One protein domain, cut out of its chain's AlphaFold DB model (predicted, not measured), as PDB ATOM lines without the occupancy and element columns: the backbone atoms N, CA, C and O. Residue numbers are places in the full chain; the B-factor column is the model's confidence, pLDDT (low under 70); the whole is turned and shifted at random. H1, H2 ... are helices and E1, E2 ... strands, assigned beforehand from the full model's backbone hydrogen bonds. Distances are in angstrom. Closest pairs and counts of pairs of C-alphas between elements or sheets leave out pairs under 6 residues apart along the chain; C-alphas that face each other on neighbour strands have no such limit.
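AT A GLANCE: This is residues 6 to 124 and 193 to 201 of the 308 residues of an uncharacterized protein of Erysipelothrix sp (UniProt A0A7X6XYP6). A twisted sheet of four parallel strands stands between helices: H1, H2, H3 and H4 form a loose arc over one face, with H1 by the E1 edge and H4 by the E4 edge, and the short H5 covers part of the other face. H1 and H2 are side by side; H2 and H3 stand off from the sheet. The printed part has 128 residues with four named strands and five named helices, in the order E1 H1 E2 H2 E3 H3 E4 H4 H5; the sheet's order is E1 E2 E3 E4. The class is mixed, helices and strands, and the whole is compact, with a radius of gyration of the C-alphas of 14.5 A and spans of 39 by 36 by 31 A.

HOW THE PARTS SIT: E1, residues 6 to 10, is an edge strand, parallel to E2, residues 41 to 49, with N 8 and O 46 2.8 A apart, within hydrogen-bond range. H1, residues 26 to 35, only grazes the sheet with its residues 26 to 34. H1 touches H2, residues 57 to 66, at a shallow tilt of 4 degrees, the same way; their closest C-alphas, of His 27 and Ser 59, are 5.4 A apart. E3, residues 69 to 77, is parallel to E2, with N 74 and O 45 2.8 A apart. H3, residues 84 to 87, is close to H2 but not clearly touching; their closest C-alphas, of Lys 57 and Lys 86, are 6.3 A apart. E4, residues 95 to 98, is the other edge strand, parallel to E3, with N 97 and O 75 2.8 A apart. E1, H1, E2; E2, H2, E3; and E3, H3, E4 are strand-helix-strand units, parallel neighbour strands with a helix between, each with a right-handed crossover. H4, residues 109 to 119, only grazes the sheet. H5, residues 195 to 201, is on the sheet at a height of 9.6 A and runs across the strands, at 88 degrees to E2 on the local plane; its closest C-alpha pair with E2, Ser 44 and Gln 196, is 6.0 A apart. In H1, H2, H4 and H5 every O i to N i+4 pair is within hydrogen-bond range; H3 is too short for one.

IN THESE COORDINATES: E1 begins at C-alpha 6, (107.189, 128.743, 80.877). E2, 22.2 A long, bends by 63 degrees at residue 44, and E3, 21.8 A, by 72 degrees at residue 72. H1 measures 14.7 A, H2 14.2 A and H4 14.9 A. H5 ends at C-alpha 201, (102.001, 116.405, 74.935).

THE WHOLE: The C-alphas farthest apart, of Thr 40 and Lys 104, are 42.0 A apart. Residues 125 to 192 are not printed, and C-alphas 124 and 193 are 11.3 A apart across the cut. The link from E1 to H1, 15 residues, is long. Residues 14 to 22 and 100 to 107 have pLDDT under 70.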
ATOM      1  N   LEU A   6     107.359 128.078  79.587       98.31
ATOM      2  CA  LEU A   6     107.189 128.743  80.877       98.31
ATOM      3  C   LEU A   6     105.698 128.929  81.168       98.31
ATOM      4  O   LEU A   6     104.985 129.555  80.382       98.31
ATOM      5  N   TYR A   7     105.237 128.424  82.307       98.31
ATOM      6  CA  TYR A   7     103.899 128.691  82.830       98.31
ATOM      7  C   TYR A   7     103.949 129.712  83.976       98.31
ATOM      8  O   TYR A   7     104.676 129.537  84.948       98.31
ATOM      9  N   ILE A   8     103.170 130.786  83.880       98.12
ATOM     10  CA  ILE A   8     103.088 131.831  84.907       98.12
ATOM     11  C   ILE A   8     101.678 131.812  85.493       98.12
ATOM     12  O   ILE A   8     100.705 132.121  84.798       98.12
ATOM     13  N   HIS A   9     101.570 131.466  86.775       95.75
ATOM     14  CA  HIS A   9     100.287 131.348  87.457       95.75
ATOM     15  C   HIS A   9      99.868 132.655  88.145       95.75
ATOM     16  O   HIS A   9     100.503 133.125  89.096       95.75
ATOM     17  N   ILE A  10      98.753 133.219  87.681       93.38
ATOM     18  CA  ILE A  10      98.114 134.430  88.202       93.38
ATOM     19  C   ILE A  10      96.788 134.024  88.869       93.38
ATOM     20  O   ILE A  10      95.779 133.916  88.179       93.38
ATOM     21  N   PRO A  11      96.745 133.800  90.196       89.19
ATOM     22  CA  PRO A  11      95.662 133.064  90.863       89.19
ATOM     23  C   PRO A  11      94.387 133.883  91.138       89.19
ATOM     24  O   PRO A  11      93.459 133.388  91.774       89.19
ATOM     25  N   PHE A  12      94.307 135.145  90.707       85.12
ATOM     26  CA  PHE A  12      93.198 136.032  91.079       85.12
ATOM     27  C   PHE A  12      91.900 135.626  90.365       85.12
ATOM     28  O   PHE A  12      91.726 135.890  89.178       85.12
ATOM     29  N   SER A  13      90.955 135.009  91.074       76.12
ATOM     30  CA  SER A  13      89.636 134.612  90.550       76.12
ATOM     31  C   SER A  13      88.508 135.045  91.497       76.12
ATOM     32  O   SER A  13      88.787 135.530  92.587       76.12
ATOM     33  N   ASP A  14      87.242 134.964  91.074       64.81
ATOM     34  CA  ASP A  14      86.080 135.225  91.954       64.81
ATOM     35  C   ASP A  14      85.613 133.968  92.707       64.81
ATOM     36  O   ASP A  14      84.890 134.064  93.696       64.81
ATOM     37  N   HIS A  15      86.013 132.783  92.240       53.19
ATOM     38  CA  HIS A  15      85.519 131.500  92.742       53.19
ATOM     39  C   HIS A  15      86.488 130.803  93.693       53.19
ATOM     40  O   HIS A  15      86.062 129.968  94.488       53.19
ATOM     41  N   ILE A  16      87.778 131.140  93.631       46.03
ATOM     42  CA  ILE A  16      88.813 130.543  94.465       46.03
ATOM     43  C   ILE A  16      89.869 131.605  94.756       46.03
ATOM     44  O   ILE A  16      90.810 131.799  93.994       46.03
ATOM     45  N   THR A  17      89.733 132.255  95.902       45.56
ATOM     46  CA  THR A  17      90.880 132.606  96.734       45.56
ATOM     47  C   THR A  17      90.507 132.187  98.152       45.56
ATOM     48  O   THR A  17      89.896 132.922  98.919       45.56
ATOM     49  N   GLY A  18      90.919 130.981  98.557       44.03
ATOM     50  CA  GLY A  18      90.977 130.600  99.979       44.03
ATOM     51  C   GLY A  18      91.980 131.445 100.786       44.03
ATOM     52  O   GLY A  18      92.324 131.106 101.912       44.03
ATOM     53  N   HIS A  19      92.469 132.537 100.195       54.66
ATOM     54  CA  HIS A  19      93.554 133.368 100.663       54.66
ATOM     55  C   HIS A  19      93.152 134.836 100.505       54.66
ATOM     56  O   HIS A  19      93.607 135.530  99.599       54.66
ATOM     57  N   THR A  20      92.319 135.324 101.422       60.09
ATOM     58  CA  THR A  20      91.924 136.741 101.536       60.09
ATOM     59  C   THR A  20      93.108 137.714 101.505       60.09
ATOM     60  O   THR A  20      92.935 138.875 101.154       60.09
ATOM     61  N   VAL A  21      94.313 137.256 101.859       60.44
ATOM     62  CA  VAL A  21      95.554 138.040 101.806       60.44
ATOM     63  C   VAL A  21      95.965 138.378 100.369       60.44
ATOM     64  O   VAL A  21      96.344 139.520 100.114       60.44
ATOM     65  N   LEU A  22      95.858 137.447  99.416       66.94
ATOM     66  CA  LEU A  22      96.299 137.674  98.031       66.94
ATOM     67  C   LEU A  22      95.536 138.811  97.356       66.94
ATOM     68  O   LEU A  22      96.147 139.644  96.688       66.94
ATOM     69  N   ASP A  23      94.231 138.907  97.603       70.06
ATOM     70  CA  ASP A  23      93.384 139.967  97.049       70.06
ATOM     71  C   ASP A  23      93.789 141.372  97.535       70.06
ATOM     72  O   ASP A  23      93.436 142.372  96.913       70.06
ATOM     73  N   THR A  24      94.568 141.464  98.621       70.75
ATOM     74  CA  THR A  24      95.046 142.739  99.182       70.75
ATOM     75  C   THR A  24      96.422 143.173  98.674       70.75
ATOM     76  O   THR A  24      96.762 144.349  98.798       70.75
ATOM     77  N   VAL A  25      97.211 142.265  98.084       80.94
ATOM     78  CA  VAL A  25      98.572 142.550  97.589       80.94
ATOM     79  C   VAL A  25      98.890 142.011  96.173       80.94
ATOM     80  O   VAL A  25      99.983 141.474  95.970       80.94
ATOM     81  N   PRO A  26      98.023 142.180  95.145       86.88
ATOM     82  CA  PRO A  26      98.260 141.575  93.827       86.88
ATOM     83  C   PRO A  26      99.581 141.978  93.162       86.88
ATOM     84  O   PRO A  26     100.278 141.132  92.604       86.88
ATOM     85  N   HIS A  27      99.956 143.258  93.250       92.94
ATOM     86  CA  HIS A  27     101.180 143.754  92.621       92.94
ATOM     87  C   HIS A  27     102.445 143.162  93.254       92.94
ATOM     88  O   HIS A  27     103.353 142.757  92.537       92.94
ATOM     89  N   ALA A  28     102.492 143.063  94.588       92.75
ATOM     90  CA  ALA A  28     103.646 142.508  95.294       92.75
ATOM     91  C   ALA A  28     103.848 141.025  94.953       92.75
ATOM     92  O   ALA A  28     104.973 140.600  94.712       92.75
ATOM     93  N   TYR A  29     102.753 140.261  94.854       94.06
ATOM     94  CA  TYR A  29     102.795 138.876  94.387       94.06
ATOM     95  C   TYR A  29     103.368 138.768  92.965       94.06
ATOM     96  O   TYR A  29     104.264 137.964  92.718       94.06
ATOM     97  N   VAL A  30     102.887 139.604  92.038       95.81
ATOM     98  CA  VAL A  30     103.381 139.633  90.653       95.81
ATOM     99  C   VAL A  30     104.875 139.950  90.604       95.81
ATOM    100  O   VAL A  30     105.613 139.255  89.916       95.81
ATOM    101  N   GLN A  31     105.341 140.962  91.339       96.25
ATOM    102  CA  GLN A  31     106.770 141.292  91.384       96.25
ATOM    103  C   GLN A  31     107.598 140.101  91.872       96.25
ATOM    104  O   GLN A  31     108.552 139.699  91.209       96.25
ATOM    105  N   HIS A  32     107.167 139.492  92.973       95.31
ATOM    106  CA  HIS A  32     107.856 138.373  93.601       95.31
ATOM    107  C   HIS A  32     108.023 137.167  92.669       95.31
ATOM    108  O   HIS A  32     109.129 136.655  92.522       95.31
ATOM    109  N   ILE A  33     106.961 136.722  91.986       96.25
ATOM    110  CA  ILE A  33     107.065 135.541  91.106       96.25
ATOM    111  C   ILE A  33     107.894 135.826  89.846       96.25
ATOM    112  O   ILE A  33     108.547 134.924  89.331       96.25
ATOM    113  N   PHE A  34     107.902 137.071  89.353       96.88
ATOM    114  CA  PHE A  34     108.697 137.453  88.181       96.88
ATOM    115  C   PHE A  34     110.192 137.554  88.494       96.88
ATOM    116  O   PHE A  34     111.007 137.291  87.614       96.88
ATOM    117  N   GLU A  35     110.569 137.861  89.738       94.88
ATOM    118  CA  GLU A  35     111.968 137.813  90.190       94.88
ATOM    119  C   GLU A  35     112.547 136.389  90.184       94.88
ATOM    120  O   GLU A  35     113.763 136.217  90.093       94.88
ATOM    121  N   GLN A  36     111.688 135.366  90.230       93.38
ATOM    122  CA  GLN A  36     112.084 133.957  90.190       93.38
ATOM    123  C   GLN A  36     112.245 133.415  88.764       93.38
ATOM    124  O   GLN A  36     112.825 132.343  88.582       93.38
ATOM    125  N   ILE A  37     111.744 134.129  87.749       95.75
ATOM    126  CA  ILE A  37     111.791 133.665  86.361       95.75
ATOM    127  C   ILE A  37     113.237 133.741  85.851       95.75
ATOM    128  O   ILE A  37     113.828 134.827  85.819       95.75
ATOM    129  N   PRO A  38     113.828 132.620  85.398       91.56
ATOM    130  CA  PRO A  38     115.154 132.643  84.805       91.56
ATOM    131  C   PRO A  38     115.185 133.542  83.568       91.56
ATOM    132  O   PRO A  38     114.337 133.444  82.680       91.56
ATOM    133  N   ASN A  39     116.220 134.377  83.457       92.00
ATOM    134  CA  ASN A  39     116.452 135.166  82.250       92.00
ATOM    135  C   ASN A  39     117.048 134.284  81.137       92.00
ATOM    136  O   ASN A  39     118.250 134.309  80.869       92.00
ATOM    137  N   THR A  40     116.194 133.461  80.535       94.25
ATOM    138  CA  THR A  40     116.504 132.553  79.428       94.25
ATOM    139  C   THR A  40     115.514 132.760  78.279       94.25
ATOM    140  O   THR A  40     114.616 133.596  78.351       94.25
ATOM    141  N   TYR A  41     115.706 132.033  77.185       96.69
ATOM    142  CA  TYR A  41     114.765 131.991  76.076       96.69
ATOM    143  C   TYR A  41     113.747 130.859  76.254       96.69
ATOM    144  O   TYR A  41     114.142 129.754  76.626       96.69
ATOM    145  N   TYR A  42     112.483 131.121  75.908       97.69
ATOM    146  CA  TYR A  42     111.398 130.138  75.883       97.69
ATOM    147  C   TYR A  42     110.733 130.041  74.499       97.69
ATOM    148  O   TYR A  42     110.462 131.041  73.833       97.69
ATOM    149  N   ASP A  43     110.382 128.832  74.069       97.75
ATOM    150  CA  ASP A  43     109.595 128.630  72.846       97.75
ATOM    151  C   ASP A  43     108.149 129.121  73.036       97.75
ATOM    152  O   ASP A  43     107.531 129.664  72.115       97.75
ATOM    153  N   SER A  44     107.613 128.969  74.251       98.12
ATOM    154  CA  SER A  44     106.254 129.372  74.611       98.12
ATOM    155  C   SER A  44     106.175 129.840  76.061       98.12
ATOM    156  O   SER A  44     106.676 129.170  76.963       98.12
ATOM    157  N   ILE A  45     105.498 130.964  76.282       98.56
ATOM    158  CA  ILE A  45     105.061 131.422  77.601       98.56
ATOM    159  C   ILE A  45     103.538 131.351  77.653       98.56
ATOM    160  O   ILE A  45     102.856 131.856  76.757       98.56
ATOM    161  N   TYR A  46     103.002 130.765  78.718       98.31
ATOM    162  CA  TYR A  46     101.574 130.744  79.017       98.31
ATOM    163  C   TYR A  46     101.313 131.435  80.356       98.31
ATOM    164  O   TYR A  46     101.879 131.044  81.374       98.31
ATOM    165  N   ILE A  47     100.436 132.438  80.368       97.75
ATOM    166  CA  ILE A  47      99.993 133.139  81.579       97.75
ATOM    167  C   ILE A  47      98.525 132.791  81.829       97.75
ATOM    168  O   ILE A  47      97.677 133.131  81.003       97.75
ATOM    169  N   GLY A  48      98.210 132.157  82.959       93.38
ATOM    170  CA  GLY A  48      96.824 131.803  83.293       93.38
ATOM    171  C   GLY A  48      96.625 131.386  84.744       93.38
ATOM    172  O   GLY A  48      97.373 131.821  85.621       93.38
ATOM    173  N   GLY A  49      95.615 130.550  84.996       87.19
ATOM    174  CA  GLY A  49      95.221 130.115  86.340       87.19
ATOM    175  C   GLY A  49      93.922 130.769  86.799       87.19
ATOM    176  O   GLY A  49      92.854 130.179  86.713       87.19
ATOM    177  N   GLY A  50      94.015 131.985  87.325       84.50
ATOM    178  CA  GLY A  50      92.872 132.863  87.551       84.50
ATOM    179  C   GLY A  50      92.633 133.776  86.348       84.50
ATOM    180  O   GLY A  50      92.813 133.405  85.196       84.50
ATOM    181  N   ASN A  51      92.243 135.018  86.611       85.62
ATOM    182  CA  ASN A  51      91.939 136.007  85.586       85.62
ATOM    183  C   ASN A  51      93.004 137.093  85.549       85.62
ATOM    184  O   ASN A  51      93.009 137.988  86.397       85.62
ATOM    185  N   LEU A  52      93.841 137.079  84.510       92.31
ATOM    186  CA  LEU A  52      94.887 138.083  84.312       92.31
ATOM    187  C   LEU A  52      94.339 139.520  84.383       92.31
ATOM    188  O   LEU A  52      94.931 140.385  85.018       92.31
ATOM    189  N   LEU A  53      93.166 139.766  83.790       92.50
ATOM    190  CA  LEU A  53      92.550 141.097  83.726       92.50
ATOM    191  C   LEU A  53      91.917 141.587  85.042       92.50
ATOM    192  O   LEU A  53      91.474 142.739  85.102       92.50
ATOM    193  N   LYS A  54      91.902 140.774  86.110       90.00
ATOM    194  CA  LYS A  54      91.603 141.275  87.465       90.00
ATOM    195  C   LYS A  54      92.738 142.136  88.022       90.00
ATOM    196  O   LYS A  54      92.490 142.956  88.901       90.00
ATOM    197  N   LEU A  55      93.955 141.977  87.506       92.50
ATOM    198  CA  LEU A  55      95.075 142.832  87.867       92.50
ATOM    199  C   LEU A  55      94.838 144.284  87.436       92.50
ATOM    200  O   LEU A  55      94.188 144.575  86.426       92.50
ATOM    201  N   ASP A  56      95.405 145.208  88.208       93.00
ATOM    202  CA  ASP A  56      95.463 146.608  87.813       93.00
ATOM    203  C   ASP A  56      96.429 146.827  86.634       93.00
ATOM    204  O   ASP A  56      97.261 145.986  86.283       93.00
ATOM    205  N   LYS A  57      96.324 148.002  86.007       95.69
ATOM    206  CA  LYS A  57      97.158 148.360  84.852       95.69
ATOM    207  C   LYS A  57      98.653 148.351  85.187       95.69
ATOM    208  O   LYS A  57      99.447 147.997  84.326       95.69
ATOM    209  N   ILE A  58      99.036 148.716  86.414       95.69
ATOM    210  CA  ILE A  58     100.443 148.775  86.844       95.69
ATOM    211  C   ILE A  58     101.050 147.368  86.833       95.69
ATOM    212  O   ILE A  58     102.139 147.162  86.305       95.69
ATOM    213  N   SER A  59     100.316 146.392  87.357       96.50
ATOM    214  CA  SER A  59     100.711 144.988  87.391       96.50
ATOM    215  C   SER A  59     100.747 144.379  85.991       96.50
ATOM    216  O   SER A  59     101.699 143.677  85.668       96.50
ATOM    217  N   LEU A  60      99.775 144.702  85.128       97.62
ATOM    218  CA  LEU A  60      99.797 144.272  83.725       97.62
ATOM    219  C   LEU A  60     101.015 144.834  82.975       97.62
ATOM    220  O   LEU A  60     101.716 144.076  82.313       97.62
ATOM    221  N   PHE A  61     101.307 146.133  83.107       97.38
ATOM    222  CA  PHE A  61     102.502 146.726  82.497       97.38
ATOM    223  C   PHE A  61     103.782 146.051  82.987       97.38
ATOM    224  O   PHE A  61     104.627 145.695  82.169       97.38
ATOM    225  N   TYR A  62     103.895 145.827  84.298       97.81
ATOM    226  CA  TYR A  62     105.048 145.150  84.881       97.81
ATOM    227  C   TYR A  62     105.230 143.739  84.305       97.81
ATOM    228  O   TYR A  62     106.337 143.394  83.897       97.81
ATOM    229  N   ILE A  63     104.151 142.952  84.206       97.81
ATOM    230  CA  ILE A  63     104.171 141.601  83.624       97.81
ATOM    231  C   ILE A  63     104.798 141.625  82.231       97.81
ATOM    232  O   ILE A  63     105.798 140.950  82.004       97.81
ATOM    233  N   PHE A  64     104.254 142.419  81.306       97.50
ATOM    234  CA  PHE A  64     104.709 142.389  79.912       97.50
ATOM    235  C   PHE A  64     106.070 143.061  79.701       97.50
ATOM    236  O   PHE A  64     106.759 142.720  78.743       97.50
ATOM    237  N   GLU A  65     106.490 143.966  80.590       96.69
ATOM    238  CA  GLU A  65     107.849 144.523  80.586       96.69
ATOM    239  C   GLU A  65     108.894 143.498  81.058       96.69
ATOM    240  O   GLU A  65     110.029 143.505  80.582       96.69
ATOM    241  N   LYS A  66     108.529 142.623  82.004       97.31
ATOM    242  CA  LYS A  66     109.449 141.680  82.659       97.31
ATOM    243  C   LYS A  66     109.452 140.277  82.074       97.31
ATOM    244  O   LYS A  66     110.193 139.432  82.571       97.31
ATOM    245  N   LEU A  67     108.667 140.013  81.030       97.50
ATOM    246  CA  LEU A  67     108.727 138.723  80.353       97.50
ATOM    247  C   LEU A  67     110.150 138.448  79.825       97.50
ATOM    248  O   LEU A  67     110.778 139.346  79.256       97.50
ATOM    249  N   PRO A  68     110.658 137.211  79.979       96.94
ATOM    250  CA  PRO A  68     111.912 136.797  79.357       96.94
ATOM    251  C   PRO A  68     111.776 136.768  77.825       96.94
ATOM    252  O   PRO A  68     110.720 137.057  77.271       96.94
ATOM    253  N   SER A  69     112.838 136.422  77.098       96.62
ATOM    254  CA  SER A  69     112.742 136.311  75.632       96.62
ATOM    255  C   SER A  69     111.897 135.099  75.227       96.62
ATOM    256  O   SER A  69     112.093 134.012  75.767       96.62
ATOM    257  N   PHE A  70     110.985 135.258  74.260       97.19
ATOM    258  CA  PHE A  70     110.095 134.175  73.828       97.19
ATOM    259  C   PHE A  70     109.754 134.180  72.332       97.19
ATOM    260  O   PHE A  70     109.897 135.202  71.662       97.19
ATOM    261  N   THR A  71     109.242 133.046  71.824       97.12
ATOM    262  CA  THR A  71     108.603 132.978  70.488       97.12
ATOM    263  C   THR A  71     107.102 133.243  70.555       97.12
ATOM    264  O   THR A  71     106.577 134.060  69.800       97.12
ATOM    265  N   HIS A  72     106.403 132.543  71.453       97.94
ATOM    266  CA  HIS A  72     104.948 132.592  71.561       97.94
ATOM    267  C   HIS A  72     104.519 133.000  72.962       97.94
ATOM    268  O   HIS A  72     105.070 132.525  73.950       97.94
ATOM    269  N   LEU A  73     103.492 133.842  73.030       98.50
ATOM    270  CA  LEU A  73     102.832 134.220  74.270       98.50
ATOM    271  C   LEU A  73     101.364 133.827  74.182       98.50
ATOM    272  O   LEU A  73     100.694 134.155  73.200       98.50
ATOM    273  N   THR A  74     100.874 133.142  75.205       98.19
ATOM    274  CA  THR A  74      99.454 132.864  75.411       98.19
ATOM    275  C   THR A  74      99.022 133.477  76.732       98.19
ATOM    276  O   THR A  74      99.720 133.326  77.734       98.19
ATOM    277  N   VAL A  75      97.885 134.168  76.738       97.12
ATOM    278  CA  VAL A  75      97.280 134.698  77.965       97.12
ATOM    279  C   VAL A  75      95.840 134.240  78.073       97.12
ATOM    280  O   VAL A  75      95.076 134.341  77.113       97.12
ATOM    281  N   GLU A  76      95.478 133.757  79.248       94.25
ATOM    282  CA  GLU A  76      94.109 133.416  79.597       94.25
ATOM    283  C   GLU A  76      93.395 134.648  80.157       94.25
ATOM    284  O   GLU A  76      93.877 135.315  81.081       94.25
ATOM    285  N   ILE A  77      92.246 134.986  79.571       91.88
ATOM    286  CA  ILE A  77      91.395 136.078  80.040       91.88
ATOM    287  C   ILE A  77      89.933 135.637  80.036       91.88
ATOM    288  O   ILE A  77      89.490 134.874  79.181       91.88
ATOM    289  N   ASN A  78      89.152 136.199  80.951       88.56
ATOM    290  CA  ASN A  78      87.703 136.064  80.937       88.56
ATOM    291  C   ASN A  78      87.072 137.338  80.354       88.56
ATOM    292  O   ASN A  78      87.404 138.439  80.819       88.56
ATOM    293  N   PRO A  79      86.141 137.207  79.386       87.56
ATOM    294  CA  PRO A  79      85.376 138.320  78.829       87.56
ATOM    295  C   PRO A  79      84.791 139.287  79.865       87.56
ATOM    296  O   PRO A  79      84.731 140.488  79.615       87.56
ATOM    297  N   HIS A  80      84.407 138.788  81.042       84.88
ATOM    298  CA  HIS A  80      83.816 139.583  82.117       84.88
ATOM    299  C   HIS A  80      84.714 140.728  82.612       84.88
ATOM    300  O   HIS A  80      84.210 141.791  82.965       84.88
ATOM    301  N   PHE A  81      86.037 140.535  82.615       87.38
ATOM    302  CA  PHE A  81      87.004 141.525  83.109       87.38
ATOM    303  C   PHE A  81      87.633 142.361  81.986       87.38
ATOM    304  O   PHE A  81      88.623 143.064  82.209       87.38
ATOM    305  N   MET A  82      87.107 142.268  80.761       90.12
ATOM    306  CA  MET A  82      87.642 143.014  79.631       90.12
ATOM    307  C   MET A  82      87.296 144.501  79.733       90.12
ATOM    308  O   MET A  82      86.146 144.912  79.612       90.12
ATOM    309  N   GLU A  83      88.337 145.316  79.865       92.00
ATOM    310  CA  GLU A  83      88.283 146.773  79.757       92.00
ATOM    311  C   GLU A  83      89.193 147.209  78.605       92.00
ATOM    312  O   GLU A  83      90.319 146.718  78.495       92.00
ATOM    313  N   ASP A  84      88.737 148.146  77.766       92.62
ATOM    314  CA  ASP A  84      89.483 148.601  76.579       92.62
ATOM    315  C   ASP A  84      90.934 148.980  76.914       92.62
ATOM    316  O   ASP A  84      91.873 148.544  76.250       92.62
ATOM    317  N   GLU A  85      91.118 149.724  78.008       94.81
ATOM    318  CA  GLU A  85      92.429 150.173  78.469       94.81
ATOM    319  C   GLU A  85      93.357 149.022  78.867       94.81
ATOM    320  O   GLU A  85      94.553 149.118  78.614       94.81
ATOM    321  N   LYS A  86      92.833 147.937  79.457       95.69
ATOM    322  CA  LYS A  86      93.636 146.763  79.833       95.69
ATOM    323  C   LYS A  86      93.989 145.915  78.614       95.69
ATOM    324  O   LYS A  86      95.117 145.450  78.506       95.69
ATOM    325  N   ILE A  87      93.060 145.762  77.666       96.62
ATOM    326  CA  ILE A  87      93.319 145.050  76.406       96.62
ATOM    327  C   ILE A  87      94.416 145.744  75.593       96.62
ATOM    328  O   ILE A  87      95.259 145.065  75.014       96.62
ATOM    329  N   ASN A  88      94.466 147.080  75.607       96.06
ATOM    330  CA  ASN A  88      95.515 147.850  74.928       96.06
ATOM    331  C   ASN A  88      96.930 147.624  75.507       96.06
ATOM    332  O   ASN A  88      97.903 148.017  74.868       96.06
ATOM    333  N   ILE A  89      97.058 147.026  76.698       97.62
ATOM    334  CA  ILE A  89      98.355 146.691  77.313       97.62
ATOM    335  C   ILE A  89      98.899 145.362  76.762       97.62
ATOM    336  O   ILE A  89     100.111 145.155  76.743       97.62
ATOM    337  N   LEU A  90      98.023 144.463  76.302       97.50
ATOM    338  CA  LEU A  90      98.416 143.138  75.825       97.50
ATOM    339  C   LEU A  90      99.191 143.243  74.491       97.50
ATOM    340  O   LEU A  90      98.734 143.934  73.574       97.50
ATOM    341  N   PRO A  91     100.319 142.527  74.313       97.00
ATOM    342  CA  PRO A  91     101.044 142.512  73.040       97.00
ATOM    343  C   PRO A  91     100.191 141.930  71.901       97.00
ATOM    344  O   PRO A  91      99.627 140.849  72.047       97.00
ATOM    345  N   LEU A  92     100.126 142.586  70.738       95.81
ATOM    346  CA  LEU A  92      99.226 142.182  69.636       95.81
ATOM    347  C   LEU A  92      99.485 140.780  69.057       95.81
ATOM    348  O   LEU A  92      98.576 140.166  68.505       95.81
ATOM    349  N   ASN A  93     100.710 140.265  69.168       95.12
ATOM    350  CA  ASN A  93     101.086 138.922  68.717       95.12
ATOM    351  C   ASN A  93     100.724 137.809  69.721       95.12
ATOM    352  O   ASN A  93     101.096 136.654  69.513       95.12
ATOM    353  N   THR A  94     100.017 138.142  70.800       97.75
ATOM    354  CA  THR A  94      99.592 137.198  71.836       97.75
ATOM    355  C   THR A  94      98.440 136.317  71.354       97.75
ATOM    356  O   THR A  94      97.482 136.800  70.746       97.75
ATOM    357  N   ARG A  95      98.493 135.020  71.680       98.19
ATOM    358  CA  ARG A  95      97.316 134.149  71.654       98.19
ATOM    359  C   ARG A  95      96.433 134.470  72.856       98.19
ATOM    360  O   ARG A  95      96.849 134.276  73.994       98.19
ATOM    361  N   ILE A  96      95.210 134.915  72.609       97.62
ATOM    362  CA  ILE A  96      94.232 135.146  73.673       97.62
ATOM    363  C   ILE A  96      93.427 133.865  73.878       97.62
ATOM    364  O   ILE A  96      92.736 133.440  72.956       97.62
ATOM    365  N   CYS A  97      93.514 133.251  75.054       95.06
ATOM    366  CA  CYS A  97      92.639 132.154  75.455       95.06
ATOM    367  C   CYS A  97      91.446 132.721  76.223       95.06
ATOM    368  O   CYS A  97      91.621 133.332  77.276       95.06
ATOM    369  N   LEU A  98      90.245 132.580  75.668       92.12
ATOM    370  CA  LEU A  98      89.015 133.018  76.311       92.12
ATOM    371  C   LEU A  98      88.391 131.840  77.066       92.12
ATOM    372  O   LEU A  98      87.811 130.945  76.446       92.12
ATOM    373  N   GLY A  99      88.513 131.869  78.393       77.81
ATOM    374  CA  GLY A  99      87.963 130.861  79.299       77.81
ATOM    375  C   GLY A  99      86.496 131.114  79.669       77.81
ATOM    376  O   GLY A  99      86.044 132.262  79.743       77.81
ATOM    377  N   VAL A 100      85.744 130.041  79.938       62.12
ATOM    378  CA  VAL A 100      84.352 130.088  80.433       62.12
ATOM    379  C   VAL A 100      84.337 129.801  81.928       62.12
ATOM    380  O   VAL A 100      84.808 128.756  82.362       62.12
ATOM    381  N   GLN A 101      83.719 130.673  82.725       55.53
ATOM    382  CA  GLN A 101      83.388 130.341  84.115       55.53
ATOM    383  C   GLN A 101      81.965 129.790  84.238       55.53
ATOM    384  O   GLN A 101      81.040 130.231  83.551       55.53
ATOM    385  N   LYS A 102      81.797 128.809  85.134       49.72
ATOM    386  CA  LYS A 102      80.513 128.160  85.428       49.72
ATOM    387  C   LYS A 102      79.492 129.181  85.947       49.72
ATOM    388  O   LYS A 102      79.697 129.804  86.981       49.72
ATOM    389  N   GLY A 103      78.336 129.244  85.286       47.38
ATOM    390  CA  GLY A 103      77.122 129.855  85.828       47.38
ATOM    391  C   GLY A 103      76.840 131.298  85.387       47.38
ATOM    392  O   GLY A 103      77.518 132.244  85.763       47.38
ATOM    393  N   LYS A 104      75.701 131.447  84.699       39.78
ATOM    394  CA  LYS A 104      74.850 132.651  84.575       39.78
ATOM    395  C   LYS A 104      75.179 133.778  83.598       39.78
ATOM    396  O   LYS A 104      74.336 134.660  83.495       39.78
ATOM    397  N   ASN A 105      76.228 133.721  82.789       45.22
ATOM    398  CA  ASN A 105      76.306 134.588  81.609       45.22
ATOM    399  C   ASN A 105      76.615 133.730  80.397       45.22
ATOM    400  O   ASN A 105      77.741 133.273  80.227       45.22
ATOM    401  N   ALA A 106      75.605 133.488  79.565       51.44
ATOM    402  CA  ALA A 106      75.844 133.036  78.211       51.44
ATOM    403  C   ALA A 106      76.773 134.061  77.542       51.44
ATOM    404  O   ALA A 106      76.341 135.138  77.156       51.44
ATOM    405  N   TYR A 107      78.060 133.726  77.507       58.38
ATOM    406  CA  TYR A 107      78.955 133.975  76.396       58.38
ATOM    407  C   TYR A 107      78.852 135.364  75.773       58.38
ATOM    408  O   TYR A 107      78.390 135.491  74.643       58.38
ATOM    409  N   ASP A 108      79.452 136.373  76.401       73.44
ATOM    410  CA  ASP A 108      79.842 137.556  75.626       73.44
ATOM    411  C   ASP A 108      81.142 137.299  74.840       73.44
ATOM    412  O   ASP A 108      81.976 138.178  74.631       73.44
ATOM    413  N   PHE A 109      81.332 136.046  74.400       82.00
ATOM    414  CA  PHE A 109      82.356 135.675  73.437       82.00
ATOM    415  C   PHE A 109      82.175 136.467  72.152       82.00
ATOM    416  O   PHE A 109      83.169 136.828  71.542       82.00
ATOM    417  N   GLU A 110      80.940 136.784  71.751       86.06
ATOM    418  CA  GLU A 110      80.705 137.619  70.576       86.06
ATOM    419  C   GLU A 110      81.297 139.024  70.762       86.06
ATOM    420  O   GLU A 110      82.084 139.472  69.920       86.06
ATOM    421  N   TYR A 111      81.005 139.697  71.882       88.19
ATOM    422  CA  TYR A 111      81.620 140.984  72.211       88.19
ATOM    423  C   TYR A 111      83.141 140.882  72.340       88.19
ATOM    424  O   TYR A 111      83.854 141.675  71.724       88.19
ATOM    425  N   ALA A 112      83.645 139.903  73.095       91.88
ATOM    426  CA  ALA A 112      85.075 139.720  73.316       91.88
ATOM    427  C   ALA A 112      85.819 139.468  72.001       91.88
ATOM    428  O   ALA A 112      86.788 140.163  71.699       91.88
ATOM    429  N   MET A 113      85.326 138.539  71.177       93.19
ATOM    430  CA  MET A 113      85.863 138.256  69.846       93.19
ATOM    431  C   MET A 113      85.851 139.517  68.991       93.19
ATOM    432  O   MET A 113      86.878 139.879  68.422       93.19
ATOM    433  N   LYS A 114      84.725 140.233  68.932       92.31
ATOM    434  CA  LYS A 114      84.620 141.472  68.158       92.31
ATOM    435  C   LYS A 114      85.631 142.517  68.624       92.31
ATOM    436  O   LYS A 114      86.337 143.066  67.781       92.31
ATOM    437  N   LEU A 115      85.730 142.772  69.929       94.00
ATOM    438  CA  LEU A 115      86.661 143.754  70.485       94.00
ATOM    439  C   LEU A 115      88.112 143.362  70.188       94.00
ATOM    440  O   LEU A 115      88.868 144.168  69.654       94.00
ATOM    441  N   LEU A 116      88.497 142.116  70.464       96.75
ATOM    442  CA  LEU A 116      89.852 141.621  70.217       96.75
ATOM    443  C   LEU A 116      90.226 141.699  68.733       96.75
ATOM    444  O   LEU A 116      91.307 142.179  68.390       96.75
ATOM    445  N   ARG A 117      89.319 141.304  67.833       96.25
ATOM    446  CA  ARG A 117      89.539 141.425  66.386       96.25
ATOM    447  C   ARG A 117      89.659 142.885  65.950       96.25
ATOM    448  O   ARG A 117      90.548 143.200  65.166       96.25
ATOM    449  N   GLN A 118      88.826 143.785  66.482       95.75
ATOM    450  CA  GLN A 118      88.924 145.228  66.219       95.75
ATOM    451  C   GLN A 118      90.256 145.822  66.692       95.75
ATOM    452  O   GLN A 118      90.779 146.731  66.051       95.75
ATOM    453  N   LYS A 119      90.818 145.295  67.783       96.69
ATOM    454  CA  LYS A 119      92.136 145.678  68.308       96.69
ATOM    455  C   LYS A 119      93.308 145.045  67.553       96.69
ATOM    456  O   LYS A 119      94.436 145.480  67.741       96.69
ATOM    457  N   GLY A 120      93.051 144.077  66.671       97.25
ATOM    458  CA  GLY A 120      94.057 143.464  65.801       97.25
ATOM    459  C   GLY A 120      94.557 142.086  66.243       97.25
ATOM    460  O   GLY A 120      95.439 141.538  65.585       97.25
ATOM    461  N   PHE A 121      93.996 141.489  67.300       97.88
ATOM    462  CA  PHE A 121      94.361 140.131  67.712       97.88
ATOM    463  C   PHE A 121      93.895 139.107  66.672       97.88
ATOM    464  O   PHE A 121      92.708 138.999  66.356       97.88
ATOM    465  N   ASN A 122      94.823 138.308  66.150       96.06
ATOM    466  CA  ASN A 122      94.576 137.341  65.072       96.06
ATOM    467  C   ASN A 122      94.772 135.872  65.507       96.06
ATOM    468  O   ASN A 122      94.867 134.983  64.659       96.06
ATOM    469  N   ASN A 123      94.887 135.624  66.813       97.69
ATOM    470  CA  ASN A 123      95.061 134.296  67.391       97.69
ATOM    471  C   ASN A 123      94.230 134.183  68.674       97.69
ATOM    472  O   ASN A 123      94.696 134.528  69.755       97.69
ATOM    473  N   ILE A 124      92.969 133.781  68.536       97.56
ATOM    474  CA  ILE A 124      92.027 133.685  69.652       97.56
ATOM    475  C   ILE A 124      91.582 132.233  69.807       97.56
ATOM    476  O   ILE A 124      91.101 131.620  68.851       97.56
ATOM    477  N   LYS A 193      97.908 125.459  65.933       98.12
ATOM    478  CA  LYS A 193      98.215 124.550  67.060       98.12
ATOM    479  C   LYS A 193      98.814 125.329  68.232       98.12
ATOM    480  O   LYS A 193      99.563 126.282  68.014       98.12
ATOM    481  N   SER A 194      98.436 124.982  69.458       97.38
ATOM    482  CA  SER A 194      98.942 125.625  70.672       97.38
ATOM    483  C   SER A 194     100.366 125.144  70.967       97.38
ATOM    484  O   SER A 194     100.551 123.953  71.218       97.38
ATOM    485  N   PRO A 195     101.380 126.031  70.968       96.50
ATOM    486  CA  PRO A 195     102.742 125.636  71.316       96.50
ATOM    487  C   PRO A 195     102.835 125.072  72.737       96.50
ATOM    488  O   PRO A 195     103.542 124.094  72.954       96.50
ATOM    489  N   GLN A 196     102.073 125.632  73.685       95.62
ATOM    490  CA  GLN A 196     102.060 125.153  75.066       95.62
ATOM    491  C   GLN A 196     101.492 123.734  75.175       95.62
ATOM    492  O   GLN A 196     102.084 122.889  75.840       95.62
ATOM    493  N   THR A 197     100.389 123.455  74.475       96.75
ATOM    494  CA  THR A 197      99.796 122.109  74.420       96.75
ATOM    495  C   THR A 197     100.801 121.111  73.853       96.75
ATOM    496  O   THR A 197     101.013 120.056  74.439       96.75
ATOM    497  N   LEU A 198     101.489 121.468  72.762       97.62
ATOM    498  CA  LEU A 198     102.502 120.603  72.157       97.62
ATOM    499  C   LEU A 198     103.681 120.333  73.098       97.62
ATOM    500  O   LEU A 198     104.111 119.189  73.182       97.62
ATOM    501  N   ILE A 199     104.175 121.334  73.835       97.38
ATOM    502  CA  ILE A 199     105.255 121.154  74.823       97.38
ATOM    503  C   ILE A 199     104.867 120.093  75.862       97.38
ATOM    504  O   ILE A 199     105.659 119.190  76.134       97.38
ATOM    505  N   TYR A 200     103.644 120.158  76.396       95.88
ATOM    506  CA  TYR A 200     103.164 119.164  77.356       95.88
ATOM    507  C   TYR A 200     102.997 117.785  76.713       95.88
ATOM    508  O   TYR A 200     103.579 116.813  77.195       95.88
ATOM    509  N   SER A 201     102.274 117.689  75.594       97.25
ATOM    510  CA  SER A 201     102.001 116.405  74.935       97.25
ATOM    511  C   SER A 201     103.253 115.729  74.362       97.25
ATOM    512  O   SER A 201     103.306 114.509  74.255       97.25
TER     513      SER A 201